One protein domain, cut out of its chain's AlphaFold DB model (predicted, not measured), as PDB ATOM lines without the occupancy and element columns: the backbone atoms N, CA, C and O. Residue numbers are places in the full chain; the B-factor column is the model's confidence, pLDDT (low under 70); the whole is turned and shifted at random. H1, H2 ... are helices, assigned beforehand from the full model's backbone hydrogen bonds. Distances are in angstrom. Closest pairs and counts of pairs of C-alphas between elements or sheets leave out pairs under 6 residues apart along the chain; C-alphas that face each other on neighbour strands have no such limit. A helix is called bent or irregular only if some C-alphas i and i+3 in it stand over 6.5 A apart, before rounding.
ATOM      1  N   VAL A 160     131.420 348.724 373.253       51.94
ATOM      2  CA  VAL A 160     130.066 348.201 373.515       51.94
ATOM      3  C   VAL A 160     129.479 347.537 372.269       51.94
ATOM      4  O   VAL A 160     128.930 346.441 372.368       51.94
ATOM      5  N   ALA A 161     129.679 348.125 371.082       56.84
ATOM      6  CA  ALA A 161     129.321 347.469 369.821       56.84
ATOM      7  C   ALA A 161     130.067 346.136 369.649       56.84
ATOM      8  O   ALA A 161     129.456 345.127 369.298       56.84
ATOM      9  N   ARG A 162     131.373 346.110 369.962       55.16
ATOM     10  CA  ARG A 162     132.183 344.882 369.977       55.16
ATOM     11  C   ARG A 162     131.626 343.852 370.957       55.16
ATOM     12  O   ARG A 162     131.457 342.707 370.568       55.16
ATOM     13  N   SER A 163     131.293 344.233 372.187       53.53
ATOM     14  CA  SER A 163     130.758 343.313 373.197       53.53
ATOM     15  C   SER A 163     129.391 342.737 372.815       53.53
ATOM     16  O   SER A 163     129.173 341.541 372.999       53.53
ATOM     17  N   CYS A 164     128.493 343.535 372.229       59.66
ATOM     18  CA  CYS A 164     127.197 343.053 371.737       59.66
ATOM     19  C   CYS A 164     127.338 342.122 370.523       59.66
ATOM     20  O   CYS A 164     126.664 341.092 370.460       59.66
ATOM     21  N   LEU A 165     128.247 342.435 369.592       61.06
ATOM     22  CA  LEU A 165     128.575 341.552 368.468       61.06
ATOM     23  C   LEU A 165     129.203 340.242 368.953       61.06
ATOM     24  O   LEU A 165     128.776 339.174 368.535       61.06
ATOM     25  N   TYR A 166     130.153 340.294 369.889       64.69
ATOM     26  CA  TYR A 166     130.776 339.089 370.439       64.69
ATOM     27  C   TYR A 166     129.797 338.240 371.253       64.69
ATOM     28  O   TYR A 166     129.876 337.017 371.201       64.69
ATOM     29  N   SER A 167     128.850 338.857 371.962       66.44
ATOM     30  CA  SER A 167     127.823 338.134 372.714       66.44
ATOM     31  C   SER A 167     126.817 337.437 371.796       66.44
ATOM     32  O   SER A 167     126.540 336.256 371.993       66.44
ATOM     33  N   THR A 168     126.321 338.121 370.763       68.94
ATOM     34  CA  THR A 168     125.371 337.529 369.804       68.94
ATOM     35  C   THR A 168     126.038 336.478 368.918       68.94
ATOM     36  O   THR A 168     125.480 335.400 368.723       68.94
ATOM     37  N   MET A 169     127.269 336.722 368.457       68.81
ATOM     38  CA  MET A 169     128.054 335.719 367.729       68.81
ATOM     39  C   MET A 169     128.402 334.519 368.613       68.81
ATOM     40  O   MET A 169     128.251 333.382 368.175       68.81
ATOM     41  N   GLY A 170     128.807 334.750 369.864       72.69
ATOM     42  CA  GLY A 170     129.084 333.688 370.829       72.69
ATOM     43  C   GLY A 170     127.859 332.814 371.090       72.69
ATOM     44  O   GLY A 170     127.957 331.593 370.999       72.69
ATOM     45  N   ALA A 171     126.695 333.426 371.327       69.81
ATOM     46  CA  ALA A 171     125.437 332.712 371.539       69.81
ATOM     47  C   ALA A 171     125.025 331.879 370.315       69.81
ATOM     48  O   ALA A 171     124.693 330.706 370.465       69.81
ATOM     49  N   ASN A 172     125.130 332.434 369.103       69.62
ATOM     50  CA  ASN A 172     124.786 331.721 367.870       69.62
ATOM     51  C   ASN A 172     125.735 330.547 367.583       69.62
ATOM     52  O   ASN A 172     125.288 329.492 367.127       69.62
ATOM     53  N   ILE A 173     127.031 330.691 367.881       70.38
ATOM     54  CA  ILE A 173     128.014 329.606 367.754       70.38
ATOM     55  C   ILE A 173     127.726 328.505 368.781       70.38
ATOM     56  O   ILE A 173     127.660 327.335 368.410       70.38
ATOM     57  N   LEU A 174     127.499 328.861 370.049       72.19
ATOM     58  CA  LEU A 174     127.158 327.905 371.109       72.19
ATOM     59  C   LEU A 174     125.842 327.175 370.825       72.19
ATOM     60  O   LEU A 174     125.770 325.963 371.005       72.19
ATOM     61  N   GLN A 175     124.826 327.879 370.327       74.88
ATOM     62  CA  GLN A 175     123.551 327.279 369.943       74.88
ATOM     63  C   GLN A 175     123.708 326.341 368.742       74.88
ATOM     64  O   GLN A 175     123.156 325.241 368.744       74.88
ATOM     65  N   SER A 176     124.502 326.727 367.739       69.62
ATOM     66  CA  SER A 176     124.779 325.881 366.572       69.62
ATOM     67  C   SER A 176     125.560 324.623 366.964       69.62
ATOM     68  O   SER A 176     125.207 323.526 366.540       69.62
ATOM     69  N   LEU A 177     126.571 324.756 367.828       73.62
ATOM     70  CA  LEU A 177     127.334 323.625 368.362       73.62
ATOM     71  C   LEU A 177     126.461 322.711 369.225       73.62
ATOM     72  O   LEU A 177     126.514 321.495 369.058       73.62
ATOM     73  N   GLY A 178     125.615 323.285 370.085       74.00
ATOM     74  CA  GLY A 178     124.633 322.537 370.865       74.00
ATOM     75  C   GLY A 178     123.714 321.722 369.959       74.00
ATOM     76  O   GLY A 178     123.595 320.518 370.140       74.00
ATOM     77  N   SER A 179     123.171 322.345 368.912       71.38
ATOM     78  CA  SER A 179     122.293 321.688 367.933       71.38
ATOM     79  C   SER A 179     122.977 320.520 367.214       71.38
ATOM     80  O   SER A 179     122.359 319.481 367.005       71.38
ATOM     81  N   VAL A 180     124.260 320.663 366.858       71.25
ATOM     82  CA  VAL A 180     125.051 319.592 366.226       71.25
ATOM     83  C   VAL A 180     125.290 318.432 367.193       71.25
ATOM     84  O   VAL A 180     125.164 317.278 366.792       71.25
ATOM     85  N   VAL A 181     125.599 318.710 368.462       72.62
ATOM     86  CA  VAL A 181     125.839 317.673 369.479       72.62
ATOM     87  C   VAL A 181     124.564 316.893 369.789       72.62
ATOM     88  O   VAL A 181     124.598 315.662 369.778       72.62
ATOM     89  N   THR A 182     123.436 317.580 370.003       71.12
ATOM     90  CA  THR A 182     122.142 316.921 370.246       71.12
ATOM     91  C   THR A 182     121.757 316.035 369.064       71.12
ATOM     92  O   THR A 182     121.292 314.915 369.236       71.12
ATOM     93  N   PHE A 183     122.041 316.487 367.845       66.31
ATOM     94  CA  PHE A 183     121.707 315.749 366.636       66.31
ATOM     95  C   PHE A 183     122.629 314.550 366.356       66.31
ATOM     96  O   PHE A 183     122.161 313.496 365.921       66.31
ATOM     97  N   LEU A 184     123.932 314.669 366.637       69.81
ATOM     98  CA  LEU A 184     124.886 313.555 366.547       69.81
ATOM     99  C   LEU A 184     124.552 312.424 367.529       69.81
ATOM    100  O   LEU A 184     124.827 311.264 367.232       69.81
ATOM    101  N   MET A 185     123.944 312.757 368.670       73.38
ATOM    102  CA  MET A 185     123.485 311.781 369.662       73.38
ATOM    103  C   MET A 185     122.237 311.010 369.203       73.38
ATOM    104  O   MET A 185     122.038 309.873 369.623       73.38
ATOM    105  N   GLU A 186     121.417 311.588 368.321       72.25
ATOM    106  CA  GLU A 186     120.072 311.076 368.025       72.25
ATOM    107  C   GLU A 186     119.924 310.493 366.603       72.25
ATOM    108  O   GLU A 186     118.980 309.759 366.306       72.25
ATOM    109  N   SER A 187     120.881 310.743 365.702       55.19
ATOM    110  CA  SER A 187     120.744 310.359 364.292       55.19
ATOM    111  C   SER A 187     121.252 308.944 363.970       55.19
ATOM    112  O   SER A 187     122.432 308.712 363.695       55.19
ATOM    113  N   LYS A 188     120.324 307.983 363.857       63.47
ATOM    114  CA  LYS A 188     120.523 306.784 363.022       63.47
ATOM    115  C   LYS A 188     120.327 307.155 361.548       63.47
ATOM    116  O   LYS A 188     119.189 307.287 361.117       63.47
ATOM    117  N   ARG A 189     121.434 307.307 360.798       62.84
ATOM    118  CA  ARG A 189     121.581 307.349 359.313       62.84
ATOM    119  C   ARG A 189     120.314 307.684 358.494       62.84
ATOM    120  O   ARG A 189     119.995 306.981 357.538       62.84
ATOM    121  N   SER A 190     119.600 308.756 358.823       79.94
ATOM    122  CA  SER A 190     118.535 309.264 357.959       79.94
ATOM    123  C   SER A 190     119.139 310.281 356.993       79.94
ATOM    124  O   SER A 190     120.090 310.988 357.326       79.94
ATOM    125  N   LEU A 191     118.610 310.366 355.773       78.81
ATOM    126  CA  LEU A 191     119.050 311.354 354.781       78.81
ATOM    127  C   LEU A 191     118.879 312.796 355.308       78.81
ATOM    128  O   LEU A 191     119.707 313.666 355.046       78.81
ATOM    129  N   PHE A 192     117.857 313.009 356.143       73.69
ATOM    130  CA  PHE A 192     117.626 314.247 356.890       73.69
ATOM    131  C   PHE A 192     118.778 314.565 357.860       73.69
ATOM    132  O   PHE A 192     119.203 315.713 357.962       73.69
ATOM    133  N   GLY A 193     119.355 313.519 358.467       78.44
ATOM    134  CA  GLY A 193     120.658 313.488 359.137       78.44
ATOM    135  C   GLY A 193     121.738 314.305 358.436       78.44
ATOM    136  O   GLY A 193     122.297 315.277 358.945       78.44
ATOM    137  N   ILE A 194     122.024 313.879 357.213       78.94
ATOM    138  CA  ILE A 194     123.134 314.397 356.417       78.94
ATOM    139  C   ILE A 194     122.848 315.835 355.960       78.94
ATOM    140  O   ILE A 194     123.733 316.685 356.031       78.94
ATOM    141  N   LEU A 195     121.611 316.132 355.553       79.69
ATOM    142  CA  LEU A 195     121.194 317.484 355.161       79.69
ATOM    143  C   LEU A 195     121.291 318.487 356.316       79.69
ATOM    144  O   LEU A 195     121.798 319.591 356.120       79.69
ATOM    145  N   PHE A 196     120.877 318.099 357.524       78.62
ATOM    146  CA  PHE A 196     120.994 318.956 358.702       78.62
ATOM    147  C   PHE A 196     122.460 319.212 359.078       78.62
ATOM    148  O   PHE A 196     122.833 320.349 359.354       78.62
ATOM    149  N   MET A 197     123.317 318.188 359.002       77.56
ATOM    150  CA  MET A 197     124.761 318.337 359.223       77.56
ATOM    151  C   MET A 197     125.413 319.282 358.207       77.56
ATOM    152  O   MET A 197     126.226 320.123 358.588       77.56
ATOM    153  N   LEU A 198     125.036 319.197 356.927       80.94
ATOM    154  CA  LEU A 198     125.520 320.118 355.893       80.94
ATOM    155  C   LEU A 198     125.033 321.552 356.130       80.94
ATOM    156  O   LEU A 198     125.812 322.494 355.984       80.94
ATOM    157  N   PHE A 199     123.778 321.729 356.546       79.44
ATOM    158  CA  PHE A 199     123.228 323.039 356.894       79.44
ATOM    159  C   PHE A 199     123.933 323.652 358.114       79.44
ATOM    160  O   PHE A 199     124.317 324.822 358.091       79.44
ATOM    161  N   ALA A 200     124.171 322.855 359.157       78.06
ATOM    162  CA  ALA A 200     124.910 323.285 360.338       78.06
ATOM    163  C   ALA A 200     126.365 323.648 359.999       78.06
ATOM    164  O   ALA A 200     126.850 324.698 360.424       78.06
ATOM    165  N   ALA A 201     127.041 322.842 359.173       80.31
ATOM    166  CA  ALA A 201     128.386 323.140 358.687       80.31
ATOM    167  C   ALA A 201     128.423 324.443 357.869       80.31
ATOM    168  O   ALA A 201     129.312 325.270 358.064       80.31
ATOM    169  N   PHE A 202     127.430 324.674 357.007       80.94
ATOM    170  CA  PHE A 202     127.326 325.905 356.228       80.94
ATOM    171  C   PHE A 202     127.125 327.140 357.118       80.94
ATOM    172  O   PHE A 202     127.796 328.155 356.928       80.94
ATOM    173  N   ASN A 203     126.264 327.052 358.136       78.38
ATOM    174  CA  ASN A 203     126.058 328.143 359.094       78.38
ATOM    175  C   ASN A 203     127.293 328.410 359.964       78.38
ATOM    176  O   ASN A 203     127.590 329.569 360.269       78.38
ATOM    177  N   ALA A 204     128.050 327.368 360.319       79.62
ATOM    178  CA  ALA A 204     129.322 327.519 361.015       79.62
ATOM    179  C   ALA A 204     130.352 328.253 360.141       79.62
ATOM    180  O   ALA A 204     130.947 329.233 360.586       79.62
ATOM    181  N   VAL A 205     130.507 327.848 358.874       82.81
ATOM    182  CA  VAL A 205     131.398 328.524 357.914       82.81
ATOM    183  C   VAL A 205     130.975 329.978 357.705       82.81
ATOM    184  O   VAL A 205     131.820 330.868 357.764       82.81
ATOM    185  N   ARG A 206     129.674 330.247 357.539       83.31
ATOM    186  CA  ARG A 206     129.139 331.612 357.438       83.31
ATOM    187  C   ARG A 206     129.508 332.455 358.658       83.31
ATOM    188  O   ARG A 206     130.029 333.552 358.494       83.31
ATOM    189  N   SER A 207     129.295 331.926 359.861       79.19
ATOM    190  CA  SER A 207     129.609 332.635 361.107       79.19
ATOM    191  C   SER A 207     131.101 332.967 361.208       79.19
ATOM    192  O   SER A 207     131.461 334.069 361.613       79.19
ATOM    193  N   ILE A 208     131.980 332.053 360.782       82.31
ATOM    194  CA  ILE A 208     133.432 332.287 360.734       82.31
ATOM    195  C   ILE A 208     133.780 333.395 359.731       82.31
ATOM    196  O   ILE A 208     134.578 334.278 360.049       82.31
ATOM    197  N   VAL A 209     133.176 333.383 358.539       84.44
ATOM    198  CA  VAL A 209     133.383 334.429 357.523       84.44
ATOM    199  C   VAL A 209     132.915 335.791 358.039       84.44
ATOM    200  O   VAL A 209     133.650 336.765 357.901       84.44
ATOM    201  N   ASP A 210     131.755 335.858 358.693       79.56
ATOM    202  CA  ASP A 210     131.229 337.097 359.271       79.56
ATOM    203  C   ASP A 210     132.168 337.645 360.366       79.56
ATOM    204  O   ASP A 210     132.469 338.841 360.380       79.56
ATOM    205  N   VAL A 211     132.724 336.782 361.230       80.25
ATOM    206  CA  VAL A 211     133.732 337.177 362.237       80.25
ATOM    207  C   VAL A 211     134.994 337.732 361.573       80.25
ATOM    208  O   VAL A 211     135.502 338.779 361.986       80.25
ATOM    209  N   LEU A 212     135.506 337.061 360.538       85.25
ATOM    210  CA  LEU A 212     136.692 337.511 359.804       85.25
ATOM    211  C   LEU A 212     136.455 338.859 359.113       85.25
ATOM    212  O   LEU A 212     137.337 339.718 359.126       85.25
ATOM    213  N   LEU A 213     135.261 339.073 358.559       83.19
ATOM    214  CA  LEU A 213     134.889 340.308 357.874       83.19
ATOM    215  C   LEU A 213     134.767 341.474 358.866       83.19
ATOM    216  O   LEU A 213     135.304 342.553 358.614       83.19
ATOM    217  N   VAL A 214     134.178 341.241 360.045       81.56
ATOM    218  CA  VAL A 214     134.178 342.216 361.149       81.56
ATOM    219  C   VAL A 214     135.610 342.533 361.590       81.56
ATOM    220  O   VAL A 214     135.950 343.702 361.772       81.56
ATOM    221  N   PHE A 215     136.484 341.531 361.714       80.50
ATOM    222  CA  PHE A 215     137.881 341.754 362.091       80.50
ATOM    223  C   PHE A 215     138.642 342.583 361.043       80.50
ATOM    224  O   PHE A 215     139.394 343.494 361.400       80.50
ATOM    225  N   LEU A 216     138.403 342.326 359.754       85.56
ATOM    226  CA  LEU A 216     138.962 343.104 358.650       85.56
ATOM    227  C   LEU A 216     138.470 344.560 358.688       85.56
ATOM    228  O   LEU A 216     139.285 345.479 358.621       85.56
ATOM    229  N   MET A 217     137.167 344.779 358.887       81.38
ATOM    230  CA  MET A 217     136.574 346.116 359.022       81.38
ATOM    231  C   MET A 217     137.151 346.879 360.218       81.38
ATOM    232  O   MET A 217     137.507 348.051 360.101       81.38
ATOM    233  N   LEU A 218     137.331 346.213 361.362       79.00
ATOM    234  CA  LEU A 218     137.969 346.813 362.535       79.00
ATOM    235  C   LEU A 218     139.437 347.177 362.279       79.00
ATOM    236  O   LEU A 218     139.915 348.189 362.799       79.00
ATOM    237  N   LYS A 219     140.158 346.376 361.485       84.44
ATOM    238  CA  LYS A 219     141.537 346.677 361.085       84.44
ATOM    239  C   LYS A 219     141.586 347.904 360.170       84.44
ATOM    240  O   LYS A 219     142.422 348.773 360.398       84.44
ATOM    241  N   LEU A 220     140.665 348.012 359.210       83.62
ATOM    242  CA  LEU A 220     140.547 349.173 358.320       83.62
ATOM    243  C   LEU A 220     140.198 350.457 359.088       83.62
ATOM    244  O   LEU A 220     140.847 351.480 358.884       83.62
ATOM    245  N   LEU A 221     139.254 350.395 360.035       77.94
ATOM    246  CA  LEU A 221     138.899 351.538 360.885       77.94
ATOM    247  C   LEU A 221     140.087 352.031 361.721       77.94
ATOM    248  O   LEU A 221     140.329 353.232 361.781       77.94
ATOM    249  N   LYS A 222     140.879 351.114 362.297       82.31
ATOM    250  CA  LYS A 222     142.106 351.478 363.026       82.31
ATOM    251  C   LYS A 222     143.152 352.152 362.139       82.31
ATOM    252  O   LYS A 222     143.894 352.998 362.631       82.31
ATOM    253  N   MET A 223     143.260 351.773 360.864       84.56
ATOM    254  CA  MET A 223     144.175 352.463 359.947       84.56
ATOM    255  C   MET A 223     143.693 353.887 359.659       84.56
ATOM    256  O   MET A 223     144.494 354.812 359.739       84.56
ATOM    257  N   LYS A 224     142.386 354.072 359.435       84.38
ATOM    258  CA  LYS A 224     141.790 355.392 359.184       84.38
ATOM    259  C   LYS A 224     141.894 356.328 360.396       84.38
ATOM    260  O   LYS A 224     142.155 357.515 360.243       84.38
ATOM    261  N   GLU A 225     141.754 355.791 361.607       85.62
ATOM    262  CA  GLU A 225     141.969 356.541 362.852       85.62
ATOM    263  C   GLU A 225     143.428 357.012 362.986       85.62
ATOM    264  O   GLU A 225     143.676 358.169 363.317       85.62
ATOM    265  N   ARG A 226     144.406 356.152 362.661       86.69
ATOM    266  CA  ARG A 226     145.831 356.534 362.657       86.69
ATOM    267  C   ARG A 226     146.134 357.628 361.634       86.69
ATOM    268  O   ARG A 226     146.906 358.533 361.935       86.69
ATOM    269  N   GLU A 227     145.514 357.562 360.460       88.12
ATOM    270  CA  GLU A 227     145.645 358.577 359.414       88.12
ATOM    271  C   GLU A 227     145.068 359.932 359.868       88.12
ATOM    272  O   GLU A 227     145.744 360.959 359.767       88.12
ATOM    273  N   ALA A 228     143.886 359.936 360.494       82.94
ATOM    274  CA  ALA A 228     143.275 361.144 361.055       82.94
ATOM    275  C   ALA A 228     144.137 361.778 362.162       82.94
ATOM    276  O   ALA A 228     144.385 362.984 362.142       82.94
ATOM    277  N   VAL A 229     144.668 360.968 363.087       85.94
ATOM    278  CA  VAL A 229     145.568 361.446 364.150       85.94
ATOM    279  C   VAL A 229     146.867 362.013 363.568       85.94
ATOM    280  O   VAL A 229     147.331 363.057 364.024       85.94
ATOM    281  N   SER A 230     147.435 361.382 362.532       86.50
ATOM    282  CA  SER A 230     148.632 361.910 361.860       86.50
ATOM    283  C   SER A 230     148.375 363.238 361.145       86.50
ATOM    284  O   SER A 230     149.226 364.125 361.187       86.50
ATOM    285  N   THR A 231     147.180 363.414 360.574       84.69
ATOM    286  CA  THR A 231     146.783 364.654 359.896       84.69
ATOM    287  C   THR A 231     146.667 365.800 360.896       84.69
ATOM    288  O   THR A 231     147.267 366.847 360.677       84.69
ATOM    289  N   ILE A 232     145.993 365.574 362.032       81.38
ATOM    290  CA  ILE A 232     145.845 366.563 363.116       81.38
ATOM    291  C   ILE A 232     147.208 366.936 363.716       81.38
ATOM    292  O   ILE A 232     147.488 368.113 363.943       81.38
ATOM    293  N   ALA A 233     148.085 365.951 363.939       81.00
ATOM    294  CA  ALA A 233     149.434 366.203 364.445       81.00
ATOM    295  C   ALA A 233     150.275 367.041 363.464       81.00
ATOM    296  O   ALA A 233     151.043 367.900 363.893       81.00
ATOM    297  N   TYR A 234     150.113 366.822 362.156       78.44
ATOM    298  CA  TYR A 234     150.770 367.622 361.125       78.44
ATOM    299  C   TYR A 234     150.228 369.060 361.080       78.44
ATOM    300  O   TYR A 234     151.015 370.003 361.055       78.44
ATOM    301  N   THR A 235     148.903 369.251 361.165       79.38
ATOM    302  CA  THR A 235     148.301 370.600 361.167       79.38
ATOM    303  C   THR A 235     148.690 371.389 362.415       79.38
ATOM    304  O   THR A 235     149.107 372.538 362.308       79.38
ATOM    305  N   SER A 236     148.645 370.764 363.596       73.62
ATOM    306  CA  SER A 236     149.020 371.413 364.860       73.62
ATOM    307  C   SER A 236     150.491 371.840 364.894       73.62
ATOM    308  O   SER A 236     150.814 372.857 365.506       73.62
ATOM    309  N   ARG A 237     151.383 371.092 364.233       76.31
ATOM    310  CA  ARG A 237     152.813 371.422 364.181       76.31
ATOM    311  C   ARG A 237     153.121 372.593 363.246       76.31
ATOM    312  O   ARG A 237     154.060 373.330 363.522       76.31
ATOM    313  N   ASN A 238     152.340 372.766 362.180       71.12
ATOM    314  CA  ASN A 238     152.519 373.876 361.242       71.12
ATOM    315  C   ASN A 238     151.928 375.188 361.784       71.12
ATOM    316  O   ASN A 238     152.586 376.214 361.686       71.12
ATOM    317  N   VAL A 239     150.774 375.145 362.465       71.00
ATOM    318  CA  VAL A 239     150.176 376.339 363.104       71.00
ATOM    319  C   VAL A 239     151.107 376.930 364.169       71.00
ATOM    320  O   VAL A 239     151.346 378.129 364.194       71.00
ATOM    321  N   SER A 240     151.748 376.083 364.982       67.06
ATOM    322  CA  SER A 240     152.725 376.535 365.984       67.06
ATOM    323  C   SER A 240     153.985 377.171 365.386       67.06
ATOM    324  O   SER A 240     154.725 377.817 366.124       67.06
TER     325      SER A 240
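This is residues 160 to 240 of the 676 residues of an uncharacterized protein of archaeon (UniProt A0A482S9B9). The model shows a long helical hairpin with unequal arms: H1 runs along the first part of the longer H2, a tight turn joins them at one end, and the far part of H2, residues 219 to 240, sticks out alone beyond H1. The printed part has 81 residues, with two named helices, H1 then H2, and no named strand; its class is all helix. It is extended, with a radius of gyration of the C-alphas of 21.8 A, and its outline is a rod spanning 77 by 20 by 10 A.

Find C-alpha 160 at (130.066, 348.201, 373.515); there H1 begins, and it runs through residues 160 to 186, 38.8 A from first to last C-alpha, to C-alpha 186 at (120.072, 311.076, 368.025). After four residues, look at C-alpha 191 at (119.050, 311.354, 354.781), where H2 begins. H2 takes residues 191 to 240 and is 74.2 A long from first to last C-alpha, with C-alpha 240 at (152.725, 376.535, 365.984). Neither helix is bent.

H1 and H2 form a helical hairpin, two helices that follow each other, touch and run opposite ways. Their lines stand at a shallow tilt of 15 degrees. Look at Ser 176 and Ala 200 for the closest C-alphas of the two, 6.8 A apart. H2 touches H1 with residues 193 to 207 alone. In both H1 and H2, every O i to N i+4 pair is within hydrogen-bond range.

The two C-alphas farthest apart are those of Lys 188 and Ser 240, at 76.9 A. The printed part has no cut, and the link from H1 to H2 is tight. Residues 185 to 192 stand free, as do residues 219 to 240 of H2. In the B-factor column you will find a mean pLDDT of the printed part of 75.5; H1 has a mean of 67 and H2 of 81. Nineteen residues are under 70, among them residues 160 to 169 and 187 to 189.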